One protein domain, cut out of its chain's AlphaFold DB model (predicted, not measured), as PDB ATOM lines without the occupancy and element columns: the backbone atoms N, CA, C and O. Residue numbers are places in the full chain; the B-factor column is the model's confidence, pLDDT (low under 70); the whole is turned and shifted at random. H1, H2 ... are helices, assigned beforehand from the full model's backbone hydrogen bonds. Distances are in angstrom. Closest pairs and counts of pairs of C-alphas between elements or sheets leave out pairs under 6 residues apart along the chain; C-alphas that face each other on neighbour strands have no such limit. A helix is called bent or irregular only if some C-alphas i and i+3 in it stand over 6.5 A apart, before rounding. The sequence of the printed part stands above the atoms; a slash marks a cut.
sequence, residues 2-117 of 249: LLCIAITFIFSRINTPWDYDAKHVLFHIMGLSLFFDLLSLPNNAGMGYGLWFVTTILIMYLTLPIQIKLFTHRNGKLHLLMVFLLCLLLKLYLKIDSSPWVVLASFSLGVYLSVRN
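This is residues 2 to 117 of the 249 residues of an uncharacterized protein of Serratia marcescens (UniProt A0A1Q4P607). The model is a flat, loose assembly of helices in two parts: a slab in which the bent helix H3 and the helical hairpin of H4 and H5 pack together, with H5 between H3a and H4, and beyond it a sharply kinked H2, with H1 packing on H2 at the far end from the hairpin. H2 joins the slab through its contact with H3a. The printed part has 116 residues with five named helices, H1 to H5 in chain order, and no named strand; the class is all helix. It is loose, with a radius of gyration of the C-alphas of 17.1 A, and spans 57 by 32 by 15 A.

H1, residues 2 to 14, begins at C-alpha 2 (-95.476, -39.880, -21.143) and measures 18.2 A. H2, residues 22 to 38, measures 20.0 A; it has a kink of 113 degrees near residue 31 and is irregular, C-alphas 30 and 33 being 8.0 A apart. H3, residues 52 to 72, was assigned as one helix by its hydrogen bonds but is bent, with C-alphas 62 and 65 at 7.2 A. Its arms are H3a, residues 52 to 62, 15.5 A, from C-alpha 52 (-110.889, -31.190, -17.069), and H3b, residues 65 to 72, 10.8 A; their lines stand at a steep tilt of 67 degrees. H4, residues 76 to 94, measures 26.6 A. H5, residues 100 to 115, measures 22.4 A and ends at C-alpha 115 (-110.740, -47.874, 3.957).

H3 is the hub, touching three other helices. H3a touches H5 at residues 100 to 107 alone, at a shallow tilt of 31 degrees, the same way; the closest C-alphas, of Thr 56 and Pro 100, are 6.1 A apart. H3b touches H5 at residues 108 to 115 alone, closest at the C-alphas of Phe 71 and Tyr 112, 5.5 A, at a steep tilt of 56 degrees. H3b and H4 touch only at the corner, closest at the C-alphas of Leu 70 and Gly 76, 6.1 A. H4 and H5 form a helical hairpin at a shallow tilt of 6 degrees, opposite ways, closest at the C-alphas of Cys 87 and Trp 101, 4.9 A. H3a and H4 are apart. H2 touches H3a with residues 31 to 35 alone, about perpendicular at 77 degrees, closest at the C-alphas of Leu 34 and Trp 52, 4.2 A. H1 touches H2 at a steep tilt of 62 degrees, closest at the C-alphas of Ile 5 and Ile 29, 6.5 A. Every O i to N i+4 pair is within hydrogen-bond range in H1, H3a, H3b, H4 and H5; in H2 it is 6 of 13, beside 10 of 14 O i to N i+3 pairs.

The two C-alphas farthest apart, of Pro 17 and Arg 74, are 57.5 A apart. The printed part has no cut. The link from H2 to H3, residues 39 to 51, is long. The mean pLDDT of the printed part is 72.9, with 54 residues under 70: residues 2 to 35, 37, 41 to 55 and 95 to 98.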
ATOM      1  N   LEU A   2     -96.522 -40.440 -20.259       44.47
ATOM      2  CA  LEU A   2     -95.476 -39.880 -21.143       44.47
ATOM      3  C   LEU A   2     -95.625 -40.282 -22.618       44.47
ATOM      4  O   LEU A   2     -95.494 -39.435 -23.487       44.47
ATOM      5  N   LEU A   3     -95.970 -41.544 -22.898       44.78
ATOM      6  CA  LEU A   3     -96.216 -42.014 -24.266       44.78
ATOM      7  C   LEU A   3     -97.452 -41.350 -24.896       44.78
ATOM      8  O   LEU A   3     -97.400 -40.944 -26.047       44.78
ATOM      9  N   CYS A   4     -98.541 -41.190 -24.135       47.38
ATOM     10  CA  CYS A   4     -99.743 -40.496 -24.604       47.38
ATOM     11  C   CYS A   4     -99.425 -39.025 -24.894       47.38
ATOM     12  O   CYS A   4     -99.709 -38.555 -25.983       47.38
ATOM     13  N   ILE A   5     -98.744 -38.343 -23.965       50.81
ATOM     14  CA  ILE A   5     -98.294 -36.953 -24.125       50.81
ATOM     15  C   ILE A   5     -97.379 -36.818 -25.348       50.81
ATOM     16  O   ILE A   5     -97.556 -35.892 -26.131       50.81
ATOM     17  N   ALA A   6     -96.440 -37.748 -25.549       52.22
ATOM     18  CA  ALA A   6     -95.540 -37.748 -26.699       52.22
ATOM     19  C   ALA A   6     -96.298 -37.938 -28.020       52.22
ATOM     20  O   ALA A   6     -96.070 -37.183 -28.959       52.22
ATOM     21  N   ILE A   7     -97.238 -38.889 -28.085       53.16
ATOM     22  CA  ILE A   7     -98.079 -39.115 -29.267       53.16
ATOM     23  C   ILE A   7     -98.901 -37.857 -29.570       53.16
ATOM     24  O   ILE A   7     -98.831 -37.345 -30.683       53.16
ATOM     25  N   THR A   8     -99.621 -37.301 -28.594       49.72
ATOM     26  CA  THR A   8    -100.465 -36.121 -28.828       49.72
ATOM     27  C   THR A   8     -99.644 -34.866 -29.156       49.72
ATOM     28  O   THR A   8    -100.069 -34.064 -29.983       49.72
ATOM     29  N   PHE A   9     -98.446 -34.712 -28.578       55.88
ATOM     30  CA  PHE A   9     -97.504 -33.635 -28.909       55.88
ATOM     31  C   PHE A   9     -96.951 -33.758 -30.335       55.88
ATOM     32  O   PHE A   9     -96.882 -32.772 -31.064       55.88
ATOM     33  N   ILE A  10     -96.596 -34.968 -30.770       59.44
ATOM     34  CA  ILE A  10     -96.166 -35.221 -32.151       59.44
ATOM     35  C   ILE A  10     -97.319 -34.906 -33.120       59.44
ATOM     36  O   ILE A  10     -97.120 -34.186 -34.098       59.44
ATOM     37  N   PHE A  11     -98.541 -35.349 -32.810       53.53
ATOM     38  CA  PHE A  11     -99.732 -35.061 -33.617       53.53
ATOM     39  C   PHE A  11    -100.072 -33.563 -33.696       53.53
ATOM     40  O   PHE A  11    -100.463 -33.096 -34.767       53.53
ATOM     41  N   SER A  12     -99.901 -32.798 -32.610       51.75
ATOM     42  CA  SER A  12    -100.175 -31.353 -32.603       51.75
ATOM     43  C   SER A  12     -99.139 -30.540 -33.387       51.75
ATOM     44  O   SER A  12     -99.475 -29.499 -33.947       51.75
ATOM     45  N   ARG A  13     -97.888 -31.016 -33.485       57.50
ATOM     46  CA  ARG A  13     -96.822 -30.345 -34.255       57.50
ATOM     47  C   ARG A  13     -96.887 -30.632 -35.754       57.50
ATOM     48  O   ARG A  13     -96.503 -29.768 -36.536       57.50
ATOM     49  N   ILE A  14     -97.392 -31.800 -36.152       59.44
ATOM     50  CA  ILE A  14     -97.520 -32.198 -37.566       59.44
ATOM     51  C   ILE A  14     -98.708 -31.498 -38.260       59.44
ATOM     52  O   ILE A  14     -98.676 -31.291 -39.468       59.44
ATOM     53  N   ASN A  15     -99.736 -31.081 -37.514       50.50
ATOM     54  CA  ASN A  15    -100.964 -30.495 -38.060       50.50
ATOM     55  C   ASN A  15    -101.123 -29.017 -37.669       50.50
ATOM     56  O   ASN A  15    -101.934 -28.672 -36.817       50.50
ATOM     57  N   THR A  16    -100.385 -28.134 -38.342       46.78
ATOM     58  CA  THR A  16    -100.381 -26.672 -38.130       46.78
ATOM     59  C   THR A  16    -101.462 -25.811 -38.842       46.78
ATOM     60  O   THR A  16    -101.308 -24.596 -38.784       46.78
ATOM     61  N   PRO A  17    -102.536 -26.310 -39.505       47.50
ATOM     62  CA  PRO A  17    -103.545 -25.424 -40.121       47.50
ATOM     63  C   PRO A  17    -104.821 -25.191 -39.281       47.50
ATOM     64  O   PRO A  17    -105.868 -24.886 -39.840       47.50
ATOM     65  N   TRP A  18    -104.783 -25.384 -37.965       51.47
ATOM     66  CA  TRP A  18    -105.970 -25.311 -37.103       51.47
ATOM     67  C   TRP A  18    -105.715 -24.196 -36.089       51.47
ATOM     68  O   TRP A  18    -104.702 -24.286 -35.402       51.47
ATOM     69  N   ASP A  19    -106.573 -23.170 -36.018       52.28
ATOM     70  CA  ASP A  19    -106.475 -21.945 -35.186       52.28
ATOM     71  C   ASP A  19    -106.445 -22.185 -33.650       52.28
ATOM     72  O   ASP A  19    -107.054 -21.465 -32.861       52.28
ATOM     73  N   TYR A  20    -105.757 -23.225 -33.189       55.69
ATOM     74  CA  TYR A  20    -105.573 -23.565 -31.790       55.69
ATOM     75  C   TYR A  20    -104.272 -22.966 -31.262       55.69
ATOM     76  O   TYR A  20    -103.211 -23.074 -31.884       55.69
ATOM     77  N   ASP A  21    -104.320 -22.398 -30.057       59.94
ATOM     78  CA  ASP A  21    -103.103 -21.952 -29.381       59.94
ATOM     79  C   ASP A  21    -102.299 -23.181 -28.925       59.94
ATOM     80  O   ASP A  21    -102.697 -23.905 -28.010       59.94
ATOM     81  N   ALA A  22    -101.143 -23.421 -29.551       58.69
ATOM     82  CA  ALA A  22    -100.285 -24.575 -29.278       58.69
ATOM     83  C   ALA A  22     -99.860 -24.702 -27.799       58.69
ATOM     84  O   ALA A  22     -99.635 -25.817 -27.321       58.69
ATOM     85  N   LYS A  23     -99.771 -23.590 -27.055       62.53
ATOM     86  CA  LYS A  23     -99.478 -23.604 -25.613       62.53
ATOM     87  C   LYS A  23    -100.701 -24.066 -24.832       62.53
ATOM     88  O   LYS A  23    -100.572 -24.906 -23.945       62.53
ATOM     89  N   HIS A  24    -101.887 -23.577 -25.193       62.25
ATOM     90  CA  HIS A  24    -103.135 -24.030 -24.580       62.25
ATOM     91  C   HIS A  24    -103.387 -25.499 -24.906       62.25
ATOM     92  O   HIS A  24    -103.754 -26.237 -24.007       62.25
ATOM     93  N   VAL A  25    -103.094 -25.956 -26.126       61.16
ATOM     94  CA  VAL A  25    -103.128 -27.374 -26.512       61.16
ATOM     95  C   VAL A  25    -102.158 -28.210 -25.678       61.16
ATOM     96  O   VAL A  25    -102.524 -29.296 -25.247       61.16
ATOM     97  N   LEU A  26    -100.951 -27.719 -25.390       58.75
ATOM     98  CA  LEU A  26    -100.007 -28.423 -24.521       58.75
ATOM     99  C   LEU A  26    -100.550 -28.563 -23.091       58.75
ATOM    100  O   LEU A  26    -100.608 -29.674 -22.569       58.75
ATOM    101  N   PHE A  27    -100.996 -27.464 -22.478       59.19
ATOM    102  CA  PHE A  27    -101.633 -27.493 -21.156       59.19
ATOM    103  C   PHE A  27    -102.889 -28.364 -21.148       59.19
ATOM    104  O   PHE A  27    -103.136 -29.101 -20.193       59.19
ATOM    105  N   HIS A  28    -103.643 -28.330 -22.243       58.56
ATOM    106  CA  HIS A  28    -104.791 -29.182 -22.463       58.56
ATOM    107  C   HIS A  28    -104.344 -30.647 -22.426       58.56
ATOM    108  O   HIS A  28    -104.709 -31.357 -21.503       58.56
ATOM    109  N   ILE A  29    -103.432 -31.087 -23.292       53.97
ATOM    110  CA  ILE A  29    -102.901 -32.467 -23.351       53.97
ATOM    111  C   ILE A  29    -102.280 -32.939 -22.028       53.97
ATOM    112  O   ILE A  29    -102.396 -34.114 -21.674       53.97
ATOM    113  N   MET A  30    -101.647 -32.042 -21.272       54.69
ATOM    114  CA  MET A  30    -101.108 -32.338 -19.938       54.69
ATOM    115  C   MET A  30    -102.198 -32.610 -18.891       54.69
ATOM    116  O   MET A  30    -101.881 -32.891 -17.736       54.69
ATOM    117  N   GLY A  31    -103.474 -32.536 -19.275       56.66
ATOM    118  CA  GLY A  31    -104.592 -32.676 -18.368       56.66
ATOM    119  C   GLY A  31    -104.613 -31.527 -17.378       56.66
ATOM    120  O   GLY A  31    -104.879 -31.769 -16.210       56.66
ATOM    121  N   LEU A  32    -104.309 -30.298 -17.800       62.28
ATOM    122  CA  LEU A  32    -104.389 -29.091 -16.967       62.28
ATOM    123  C   LEU A  32    -105.584 -28.211 -17.351       62.28
ATOM    124  O   LEU A  32    -105.726 -27.109 -16.836       62.28
ATOM    125  N   SER A  33    -106.480 -28.712 -18.207       69.06
ATOM    126  CA  SER A  33    -107.643 -27.970 -18.700       69.06
ATOM    127  C   SER A  33    -108.555 -27.458 -17.590       69.06
ATOM    128  O   SER A  33    -109.129 -26.386 -17.737       69.06
ATOM    129  N   LEU A  34    -108.640 -28.166 -16.458       68.00
ATOM    130  CA  LEU A  34    -109.404 -27.688 -15.305       68.00
ATOM    131  C   LEU A  34    -108.832 -26.387 -14.715       68.00
ATOM    132  O   LEU A  34    -109.584 -25.586 -14.173       68.00
ATOM    133  N   PHE A  35    -107.521 -26.146 -14.813       68.50
ATOM    134  CA  PHE A  35    -106.926 -24.901 -14.323       68.50
ATOM    135  C   PHE A  35    -107.345 -23.689 -15.152       68.50
ATOM    136  O   PHE A  35    -107.453 -22.604 -14.591       68.50
ATOM    137  N   PHE A  36    -107.627 -23.860 -16.447       70.31
ATOM    138  CA  PHE A  36    -108.184 -22.773 -17.251       70.31
ATOM    139  C   PHE A  36    -109.566 -22.366 -16.737       70.31
ATOM    140  O   PHE A  36    -109.779 -21.183 -16.488       70.31
ATOM    141  N   ASP A  37    -110.441 -23.335 -16.453       69.44
ATOM    142  CA  ASP A  37    -111.762 -23.073 -15.870       69.44
ATOM    143  C   ASP A  37    -111.640 -22.422 -14.480       69.44
ATOM    144  O   ASP A  37    -112.273 -21.404 -14.202       69.44
ATOM    145  N   LEU A  38    -110.779 -22.968 -13.609       71.75
ATOM    146  CA  LEU A  38    -110.579 -22.466 -12.242       71.75
ATOM    147  C   LEU A  38    -110.025 -21.039 -12.198       71.75
ATOM    148  O   LEU A  38    -110.369 -20.279 -11.295       71.75
ATOM    149  N   LEU A  39    -109.158 -20.687 -13.145       76.44
ATOM    150  CA  LEU A  39    -108.552 -19.360 -13.246       76.44
ATOM    151  C   LEU A  39    -109.350 -18.418 -14.159       76.44
ATOM    152  O   LEU A  39    -108.903 -17.299 -14.401       76.44
ATOM    153  N   SER A  40    -110.512 -18.855 -14.666       70.75
ATOM    154  CA  SER A  40    -111.337 -18.099 -15.621       70.75
ATOM    155  C   SER A  40    -110.557 -17.635 -16.862       70.75
ATOM    156  O   SER A  40    -110.798 -16.556 -17.403       70.75
ATOM    157  N   LEU A  41    -109.598 -18.449 -17.310       69.50
ATOM    158  CA  LEU A  41    -108.802 -18.206 -18.508       69.50
ATOM    159  C   LEU A  41    -109.486 -18.838 -19.730       69.50
ATOM    160  O   LEU A  41    -109.973 -19.967 -19.640       69.50
ATOM    161  N   PRO A  42    -109.490 -18.169 -20.897       66.31
ATOM    162  CA  PRO A  42    -110.102 -18.721 -22.099       66.31
ATOM    163  C   PRO A  42    -109.359 -19.982 -22.556       66.31
ATOM    164  O   PRO A  42    -108.155 -19.970 -22.834       66.31
ATOM    165  N   ASN A  43    -110.085 -21.094 -22.665       66.12
ATOM    166  CA  ASN A  43    -109.542 -22.349 -23.166       66.12
ATOM    167  C   ASN A  43    -109.587 -22.385 -24.705       66.12
ATOM    168  O   ASN A  43    -110.413 -23.060 -25.316       66.12
ATOM    169  N   ASN A  44    -108.644 -21.677 -25.329       65.62
ATOM    170  CA  ASN A  44    -108.472 -21.627 -26.787       65.62
ATOM    171  C   ASN A  44    -107.810 -22.889 -27.375       65.62
ATOM    172  O   ASN A  44    -107.378 -22.887 -28.526       65.62
ATOM    173  N   ALA A  45    -107.708 -23.978 -26.600       59.00
ATOM    174  CA  ALA A  45    -107.255 -25.253 -27.141       59.00
ATOM    175  C   ALA A  45    -108.281 -25.837 -28.125       59.00
ATOM    176  O   ALA A  45    -107.890 -26.621 -28.976       59.00
ATOM    177  N   GLY A  46    -109.573 -25.485 -27.990       51.50
ATOM    178  CA  GLY A  46    -110.660 -25.869 -28.904       51.50
ATOM    179  C   GLY A  46    -110.849 -27.379 -29.120       51.50
ATOM    180  O   GLY A  46    -111.531 -27.796 -30.055       51.50
ATOM    181  N   MET A  47    -110.261 -28.202 -28.248       50.72
ATOM    182  CA  MET A  47    -110.410 -29.656 -28.198       50.72
ATOM    183  C   MET A  47    -111.081 -30.054 -26.875       50.72
ATOM    184  O   MET A  47    -110.941 -29.354 -25.880       50.72
ATOM    185  N   GLY A  48    -111.823 -31.166 -26.863       49.50
ATOM    186  CA  GLY A  48    -112.196 -31.923 -25.657       49.50
ATOM    187  C   GLY A  48    -112.764 -31.147 -24.454       49.50
ATOM    188  O   GLY A  48    -112.090 -31.006 -23.436       49.50
ATOM    189  N   TYR A  49    -114.058 -30.800 -24.473       50.59
ATOM    190  CA  TYR A  49    -114.788 -30.246 -23.310       50.59
ATOM    191  C   TYR A  49    -114.787 -31.141 -22.047       50.59
ATOM    192  O   TYR A  49    -115.183 -30.699 -20.973       50.59
ATOM    193  N   GLY A  50    -114.347 -32.401 -22.144       55.47
ATOM    194  CA  GLY A  50    -114.242 -33.342 -21.022       55.47
ATOM    195  C   GLY A  50    -112.855 -33.436 -20.383       55.47
ATOM    196  O   GLY A  50    -112.682 -34.201 -19.439       55.47
ATOM    197  N   LEU A  51    -111.848 -32.703 -20.872       59.03
ATOM    198  CA  LEU A  51    -110.459 -32.945 -20.468       59.03
ATOM    199  C   LEU A  51    -110.104 -32.426 -19.063       59.03
ATOM    200  O   LEU A  51    -109.144 -32.892 -18.452       59.03
ATOM    201  N   TRP A  52    -110.933 -31.546 -18.494       67.50
ATOM    202  CA  TRP A  52    -110.889 -31.190 -17.069       67.50
ATOM    203  C   TRP A  52    -111.045 -32.425 -16.159       67.50
ATOM    204  O   TRP A  52    -110.541 -32.456 -15.031       67.50
ATOM    205  N   PHE A  53    -111.704 -33.481 -16.655       66.88
ATOM    206  CA  PHE A  53    -111.872 -34.742 -15.939       66.88
ATOM    207  C   PHE A  53    -110.533 -35.461 -15.736       66.88
ATOM    208  O   PHE A  53    -110.304 -36.028 -14.670       66.88
ATOM    209  N   VAL A  54    -109.601 -35.362 -16.693       67.31
ATOM    210  CA  VAL A  54    -108.235 -35.897 -16.554       67.31
ATOM    211  C   VAL A  54    -107.492 -35.188 -15.428       67.31
ATOM    212  O   VAL A  54    -106.909 -35.859 -14.576       67.31
ATOM    213  N   THR A  55    -107.545 -33.849 -15.380       69.44
ATOM    214  CA  THR A  55    -106.951 -33.070 -14.278       69.44
ATOM    215  C   THR A  55    -107.509 -33.531 -12.943       69.44
ATOM    216  O   THR A  55    -106.772 -33.752 -11.984       69.44
ATOM    217  N   THR A  56    -108.825 -33.728 -12.903       74.12
ATOM    218  CA  THR A  56    -109.523 -34.192 -11.708       74.12
ATOM    219  C   THR A  56    -109.036 -35.580 -11.293       74.12
ATOM    220  O   THR A  56    -108.747 -35.789 -10.119       74.12
ATOM    221  N   ILE A  57    -108.858 -36.512 -12.235       71.88
ATOM    222  CA  ILE A  57    -108.290 -37.843 -11.967       71.88
ATOM    223  C   ILE A  57    -106.870 -37.753 -11.412       71.88
ATOM    224  O   ILE A  57    -106.576 -38.403 -10.409       71.88
ATOM    225  N   LEU A  58    -106.001 -36.937 -12.006       70.38
ATOM    226  CA  LEU A  58    -104.637 -36.754 -11.504       70.38
ATOM    227  C   LEU A  58    -104.635 -36.231 -10.061       70.38
ATOM    228  O   LEU A  58    -103.936 -36.783  -9.212       70.38
ATOM    229  N   ILE A  59    -105.471 -35.233  -9.758       76.75
ATOM    230  CA  ILE A  59    -105.652 -34.720  -8.392       76.75
ATOM    231  C   ILE A  59    -106.136 -35.835  -7.453       76.75
ATOM    232  O   ILE A  59    -105.618 -35.974  -6.344       76.75
ATOM    233  N   MET A  60    -107.095 -36.660  -7.881       82.00
ATOM    234  CA  MET A  60    -107.599 -37.788  -7.087       82.00
ATOM    235  C   MET A  60    -106.494 -38.796  -6.748       82.00
ATOM    236  O   MET A  60    -106.373 -39.191  -5.592       82.00
ATOM    237  N   TYR A  61    -105.638 -39.154  -7.708       72.88
ATOM    238  CA  TYR A  61    -104.500 -40.048  -7.462       72.88
ATOM    239  C   TYR A  61    -103.452 -39.431  -6.534       72.88
ATOM    240  O   TYR A  61    -103.020 -40.082  -5.583       72.88
ATOM    241  N   LEU A  62    -103.068 -38.175  -6.769       74.69
ATOM    242  CA  LEU A  62    -102.085 -37.479  -5.930       74.69
ATOM    243  C   LEU A  62    -102.579 -37.312  -4.488       74.69
ATOM    244  O   LEU A  62    -101.800 -37.398  -3.543       74.69
ATOM    245  N   THR A  63    -103.883 -37.099  -4.310       83.25
ATOM    246  CA  THR A  63    -104.491 -36.938  -2.985       83.25
ATOM    247  C   THR A  63    -104.877 -38.264  -2.330       83.25
ATOM    248  O   THR A  63    -105.169 -38.266  -1.135       83.25
ATOM    249  N   LEU A  64    -104.836 -39.396  -3.042       82.25
ATOM    250  CA  LEU A  64    -105.243 -40.703  -2.516       82.25
ATOM    251  C   LEU A  64    -104.494 -41.100  -1.226       82.25
ATOM    252  O   LEU A  64    -105.176 -41.447  -0.258       82.25
ATOM    253  N   PRO A  65    -103.151 -40.998  -1.117       81.50
ATOM    254  CA  PRO A  65    -102.451 -41.335   0.127       81.50
ATOM    255  C   PRO A  65    -102.897 -40.467   1.314       81.50
ATOM    256  O   PRO A  65    -103.060 -40.958   2.434       81.50
ATOM    257  N   ILE A  66    -103.154 -39.179   1.059       88.12
ATOM    258  CA  ILE A  66    -103.637 -38.221   2.063       88.12
ATOM    259  C   ILE A  66    -105.055 -38.603   2.502       88.12
ATOM    260  O   ILE A  66    -105.329 -38.679   3.699       88.12
ATOM    261  N   GLN A  67    -105.944 -38.894   1.549       89.88
ATOM    262  CA  GLN A  67    -107.320 -39.308   1.825       89.88
ATOM    263  C   GLN A  67    -107.378 -40.619   2.614       89.88
ATOM    264  O   GLN A  67    -108.133 -40.704   3.581       89.88
ATOM    265  N   ILE A  68    -106.545 -41.610   2.277       87.75
ATOM    266  CA  ILE A  68    -106.446 -42.865   3.039       87.75
ATOM    267  C   ILE A  68    -106.092 -42.564   4.500       87.75
ATOM    268  O   ILE A  68    -106.802 -43.012   5.401       87.75
ATOM    269  N   LYS A  69    -105.054 -41.754   4.749       89.19
ATOM    270  CA  LYS A  69    -104.631 -41.379   6.109       89.19
ATOM    271  C   LYS A  69    -105.704 -40.584   6.866       89.19
ATOM    272  O   LYS A  69    -105.928 -40.818   8.054       89.19
ATOM    273  N   LEU A  70    -106.389 -39.661   6.194       91.50
ATOM    274  CA  LEU A  70    -107.488 -38.890   6.785       91.50
ATOM    275  C   LEU A  70    -108.677 -39.782   7.149       91.50
ATOM    276  O   LEU A  70    -109.289 -39.609   8.203       91.50
ATOM    277  N   PHE A  71    -109.023 -40.744   6.297       95.94
ATOM    278  CA  PHE A  71    -110.208 -41.570   6.500       95.94
ATOM    279  C   PHE A  71    -109.972 -42.762   7.430       95.94
ATOM    280  O   PHE A  71    -110.951 -43.203   8.042       95.94
ATOM    281  N   THR A  72    -108.732 -43.225   7.637       93.31
ATOM    282  CA  THR A  72    -108.381 -44.192   8.703       93.31
ATOM    283  C   THR A  72    -108.433 -43.577  10.104       93.31
ATOM    284  O   THR A  72    -108.818 -44.266  11.054       93.31
ATOM    285  N   HIS A  73    -108.127 -42.283  10.249       95.00
ATOM    286  CA  HIS A  73    -108.147 -41.559  11.529       95.00
ATOM    287  C   HIS A  73    -109.478 -41.711  12.287       95.00
ATOM    288  O   HIS A  73    -110.526 -41.774  11.655       95.00
ATOM    289  N   ARG A  74    -109.500 -41.714  13.631       94.12
ATOM    290  CA  ARG A  74    -110.719 -41.942  14.453       94.12
ATOM    291  C   ARG A  74    -111.939 -41.123  13.997       94.12
ATOM    292  O   ARG A  74    -113.055 -41.634  13.996       94.12
ATOM    293  N   ASN A  75    -111.709 -39.897  13.527       95.31
ATOM    294  CA  ASN A  75    -112.748 -38.981  13.050       95.31
ATOM    295  C   ASN A  75    -112.980 -39.040  11.526       95.31
ATOM    296  O   ASN A  75    -113.443 -38.067  10.938       95.31
ATOM    297  N   GLY A  76    -112.697 -40.166  10.863       92.06
ATOM    298  CA  GLY A  76    -112.792 -40.321   9.401       92.06
ATOM    299  C   GLY A  76    -114.109 -39.830   8.783       92.06
ATOM    300  O   GLY A  76    -114.096 -39.205   7.728       92.06
ATOM    301  N   LYS A  77    -115.245 -40.035   9.468       93.75
ATOM    302  CA  LYS A  77    -116.559 -39.529   9.027       93.75
ATOM    303  C   LYS A  77    -116.620 -37.996   9.007       93.75
ATOM    304  O   LYS A  77    -117.194 -37.427   8.084       93.75
ATOM    305  N   LEU A  78    -116.037 -37.337  10.009       95.88
ATOM    306  CA  LEU A  78    -115.956 -35.877  10.062       95.88
ATOM    307  C   LEU A  78    -115.060 -35.353   8.937       95.88
ATOM    308  O   LEU A  78    -115.434 -34.398   8.269       95.88
ATOM    309  N   HIS A  79    -113.926 -36.012   8.671       95.19
ATOM    310  CA  HIS A  79    -113.065 -35.661   7.538       95.19
ATOM    311  C   HIS A  79    -113.807 -35.766   6.202       95.19
ATOM    312  O   HIS A  79    -113.725 -34.843   5.396       95.19
ATOM    313  N   LEU A  80    -114.599 -36.824   5.993       93.56
ATOM    314  CA  LEU A  80    -115.437 -36.946   4.797       93.56
ATOM    315  C   LEU A  80    -116.468 -35.808   4.699       93.56
ATOM    316  O   LEU A  80    -116.626 -35.216   3.634       93.56
ATOM    317  N   LEU A  81    -117.136 -35.469   5.807       92.75
ATOM    318  CA  LEU A  81    -118.101 -34.366   5.841       92.75
ATOM    319  C   LEU A  81    -117.439 -33.021   5.505       92.75
ATOM    320  O   LEU A  81    -118.007 -32.236   4.749       92.75
ATOM    321  N   MET A  82    -116.230 -32.772   6.015       93.88
ATOM    322  CA  MET A  82    -115.456 -31.573   5.682       93.88
ATOM    323  C   MET A  82    -115.085 -31.529   4.196       93.88
ATOM    324  O   MET A  82    -115.195 -30.472   3.582       93.88
ATOM    325  N   VAL A  83    -114.712 -32.663   3.592       91.62
ATOM    326  CA  VAL A  83    -114.442 -32.739   2.145       91.62
ATOM    327  C   VAL A  83    -115.703 -32.445   1.329       91.62
ATOM    328  O   VAL A  83    -115.640 -31.698   0.353       91.62
ATOM    329  N   PHE A  84    -116.860 -32.974   1.736       90.44
ATOM    330  CA  PHE A  84    -118.138 -32.673   1.081       90.44
ATOM    331  C   PHE A  84    -118.506 -31.197   1.194       90.44
ATOM    332  O   PHE A  84    -118.907 -30.597   0.197       90.44
ATOM    333  N   LEU A  85    -118.331 -30.607   2.378       90.31
ATOM    334  CA  LEU A  85    -118.573 -29.186   2.598       90.31
ATOM    335  C   LEU A  85    -117.638 -28.331   1.738       90.31
ATOM    336  O   LEU A  85    -118.097 -27.400   1.086       90.31
ATOM    337  N   LEU A  86    -116.353 -28.682   1.667       90.06
ATOM    338  CA  LEU A  86    -115.390 -28.000   0.810       90.06
ATOM    339  C   LEU A  86    -115.802 -28.076  -0.667       90.06
ATOM    340  O   LEU A  86    -115.861 -27.049  -1.333       90.06
ATOM    341  N   CYS A  87    -116.150 -29.263  -1.172       88.12
ATOM    342  CA  CYS A  87    -116.607 -29.434  -2.556       88.12
ATOM    343  C   CYS A  87    -117.881 -28.625  -2.848       88.12
ATOM    344  O   CYS A  87    -118.000 -28.023  -3.915       88.12
ATOM    345  N   LEU A  88    -118.822 -28.586  -1.901       85.44
ATOM    346  CA  LEU A  88    -120.038 -27.781  -2.004       85.44
ATOM    347  C   LEU A  88    -119.713 -26.284  -2.085       85.44
ATOM    348  O   LEU A  88    -120.205 -25.606  -2.986       85.44
ATOM    349  N   LEU A  89    -118.880 -25.781  -1.172       86.94
ATOM    350  CA  LEU A  89    -118.479 -24.375  -1.140       86.94
ATOM    351  C   LEU A  89    -117.747 -23.991  -2.429       86.94
ATOM    352  O   LEU A  89    -118.125 -23.014  -3.072       86.94
ATOM    353  N   LEU A  90    -116.774 -24.790  -2.869       85.44
ATOM    354  CA  LEU A  90    -116.039 -24.536  -4.112       85.44
ATOM    355  C   LEU A  90    -116.967 -24.523  -5.334       85.44
ATOM    356  O   LEU A  90    -116.827 -23.655  -6.193       85.44
ATOM    357  N   LYS A  91    -117.970 -25.407  -5.380       81.25
ATOM    358  CA  LYS A  91    -118.991 -25.402  -6.438       81.25
ATOM    359  C   LYS A  91    -119.847 -24.133  -6.434       81.25
ATOM    360  O   LYS A  91    -120.189 -23.639  -7.505       81.25
ATOM    361  N   LEU A  92    -120.196 -23.611  -5.259       81.56
ATOM    362  CA  LEU A  92    -120.992 -22.386  -5.131       81.56
ATOM    363  C   LEU A  92    -120.194 -21.127  -5.497       81.56
ATOM    364  O   LEU A  92    -120.741 -20.231  -6.141       81.56
ATOM    365  N   TYR A  93    -118.918 -21.063  -5.107       82.19
ATOM    366  CA  TYR A  93    -118.082 -19.874  -5.293       82.19
ATOM    367  C   TYR A  93    -117.436 -19.785  -6.673       82.19
ATOM    368  O   TYR A  93    -117.417 -18.703  -7.254       82.19
ATOM    369  N   LEU A  94    -116.915 -20.894  -7.207       76.00
ATOM    370  CA  LEU A  94    -116.101 -20.855  -8.426       76.00
ATOM    371  C   LEU A  94    -116.918 -20.913  -9.720       76.00
ATOM    372  O   LEU A  94    -116.335 -20.713 -10.775       76.00
ATOM    373  N   LYS A  95    -118.238 -21.166  -9.647       68.38
ATOM    374  CA  LYS A  95    -119.198 -21.165 -10.777       68.38
ATOM    375  C   LYS A  95    -118.614 -21.670 -12.112       68.38
ATOM    376  O   LYS A  95    -118.840 -21.076 -13.157       68.38
ATOM    377  N   ILE A  96    -117.861 -22.764 -12.055       66.56
ATOM    378  CA  ILE A  96    -117.293 -23.414 -13.234       66.56
ATOM    379  C   ILE A  96    -118.358 -24.289 -13.904       66.56
ATOM    380  O   ILE A  96    -119.119 -24.973 -13.214       66.56
ATOM    381  N   ASP A  97    -118.404 -24.268 -15.239       62.47
ATOM    382  CA  ASP A  97    -119.315 -25.104 -16.039       62.47
ATOM    383  C   ASP A  97    -118.982 -26.599 -15.891       62.47
ATOM    384  O   ASP A  97    -119.860 -27.466 -15.916       62.47
ATOM    385  N   SER A  98    -117.699 -26.912 -15.688       62.34
ATOM    386  CA  SER A  98    -117.232 -28.245 -15.325       62.34
ATOM    387  C   SER A  98    -117.603 -28.587 -13.873       62.34
ATOM    388  O   SER A  98    -117.648 -27.731 -12.994       62.34
ATOM    389  N   SER A  99    -117.868 -29.868 -13.579       71.94
ATOM    390  CA  SER A  99    -118.320 -30.316 -12.245       71.94
ATOM    391  C   SER A  99    -117.288 -31.214 -11.530       71.94
ATOM    392  O   SER A  99    -117.628 -32.316 -11.078       71.94
ATOM    393  N   PRO A 100    -116.016 -30.779 -11.386       80.19
ATOM    394  CA  PRO A 100    -114.958 -31.567 -10.743       80.19
ATOM    395  C   PRO A 100    -115.264 -31.843  -9.273       80.19
ATOM    396  O   PRO A 100    -114.894 -32.885  -8.745       80.19
ATOM    397  N   TRP A 101    -116.013 -30.958  -8.619       84.69
ATOM    398  CA  TRP A 101    -116.384 -31.086  -7.213       84.69
ATOM    399  C   TRP A 101    -117.280 -32.298  -6.949       84.69
ATOM    400  O   TRP A 101    -117.151 -32.939  -5.910       84.69
ATOM    401  N   VAL A 102    -118.150 -32.658  -7.902       79.81
ATOM    402  CA  VAL A 102    -118.959 -33.884  -7.802       79.81
ATOM    403  C   VAL A 102    -118.074 -35.116  -7.921       79.81
ATOM    404  O   VAL A 102    -118.227 -36.062  -7.149       79.81
ATOM    405  N   VAL A 103    -117.115 -35.090  -8.841       82.31
ATOM    406  CA  VAL A 103    -116.173 -36.191  -9.062       82.31
ATOM    407  C   VAL A 103    -115.287 -36.393  -7.828       82.31
ATOM    408  O   VAL A 103    -115.206 -37.506  -7.311       82.31
ATOM    409  N   LEU A 104    -114.714 -35.314  -7.284       86.44
ATOM    410  CA  LEU A 104    -113.889 -35.338  -6.071       86.44
ATOM    411  C   LEU A 104    -114.669 -35.821  -4.843       86.44
ATOM    412  O   LEU A 104    -114.159 -36.648  -4.082       86.44
ATOM    413  N   ALA A 105    -115.912 -35.364  -4.661       87.62
ATOM    414  CA  ALA A 105    -116.775 -35.844  -3.584       87.62
ATOM    415  C   ALA A 105    -117.082 -37.345  -3.741       87.62
ATOM    416  O   ALA A 105    -116.969 -38.104  -2.778       87.62
ATOM    417  N   SER A 106    -117.399 -37.794  -4.961       86.56
ATOM    418  CA  SER A 106    -117.673 -39.207  -5.266       86.56
ATOM    419  C   SER A 106    -116.470 -40.098  -4.973       86.56
ATOM    420  O   SER A 106    -116.604 -41.140  -4.331       86.56
ATOM    421  N   PHE A 107    -115.284 -39.672  -5.405       87.38
ATOM    422  CA  PHE A 107    -114.040 -40.389  -5.162       87.38
ATOM    423  C   PHE A 107    -113.714 -40.465  -3.674       87.38
ATOM    424  O   PHE A 107    -113.452 -41.550  -3.161       87.38
ATOM    425  N   SER A 108    -113.834 -39.345  -2.960       90.94
ATOM    426  CA  SER A 108    -113.589 -39.286  -1.517       90.94
ATOM    427  C   SER A 108    -114.523 -40.210  -0.734       90.94
ATOM    428  O   SER A 108    -114.091 -40.889   0.199       90.94
ATOM    429  N   LEU A 109    -115.795 -40.297  -1.142       91.00
ATOM    430  CA  LEU A 109    -116.728 -41.276  -0.591       91.00
ATOM    431  C   LEU A 109    -116.253 -42.708  -0.852       91.00
ATOM    432  O   LEU A 109    -116.249 -43.517   0.074       91.00
ATOM    433  N   GLY A 110    -115.843 -43.012  -2.086       87.62
ATOM    434  CA  GLY A 110    -115.296 -44.316  -2.458       87.62
ATOM    435  C   GLY A 110    -114.114 -44.717  -1.574       87.62
ATOM    436  O   GLY A 110    -114.159 -45.772  -0.944       87.62
ATOM    437  N   VAL A 111    -113.113 -43.841  -1.430       88.69
ATOM    438  CA  VAL A 111    -111.937 -44.085  -0.575       88.69
ATOM    439  C   VAL A 111    -112.350 -44.304   0.881       88.69
ATOM    440  O   VAL A 111    -111.897 -45.264   1.507       88.69
ATOM    441  N   TYR A 112    -113.241 -43.468   1.427       93.44
ATOM    442  CA  TYR A 112    -113.738 -43.634   2.796       93.44
ATOM    443  C   TYR A 112    -114.432 -44.989   2.997       93.44
ATOM    444  O   TYR A 112    -114.168 -45.675   3.988       93.44
ATOM    445  N   LEU A 113    -115.314 -45.382   2.073       91.44
ATOM    446  CA  LEU A 113    -116.033 -46.652   2.153       91.44
ATOM    447  C   LEU A 113    -115.079 -47.845   2.063       91.44
ATOM    448  O   LEU A 113    -115.240 -48.786   2.842       91.44
ATOM    449  N   SER A 114    -114.085 -47.790   1.176       88.56
ATOM    450  CA  SER A 114    -113.068 -48.836   1.030       88.56
ATOM    451  C   SER A 114    -112.206 -48.970   2.283       88.56
ATOM    452  O   SER A 114    -112.139 -50.047   2.864       88.56
ATOM    453  N   VAL A 115    -111.621 -47.874   2.773       91.12
ATOM    454  CA  VAL A 115    -110.740 -47.874   3.957       91.12
ATOM    455  C   VAL A 115    -111.470 -48.300   5.237       91.12
ATOM    456  O   VAL A 115    -110.861 -48.822   6.169       91.12
ATOM    457  N   ARG A 116    -112.787 -48.079   5.306       91.50
ATOM    458  CA  ARG A 116    -113.621 -48.479   6.447       91.50
ATOM    459  C   ARG A 116    -114.320 -49.818   6.277       91.50
ATOM    460  O   ARG A 116    -115.090 -50.170   7.168       91.50
ATOM    461  N   ASN A 117    -114.093 -50.529   5.173       89.69
ATOM    462  CA  ASN A 117    -114.795 -51.770   4.837       89.69
ATOM    463  C   ASN A 117    -116.330 -51.616   4.900       89.69
ATOM    464  O   ASN A 117    -117.050 -52.490   5.371       89.69
TER     465      ASN A 117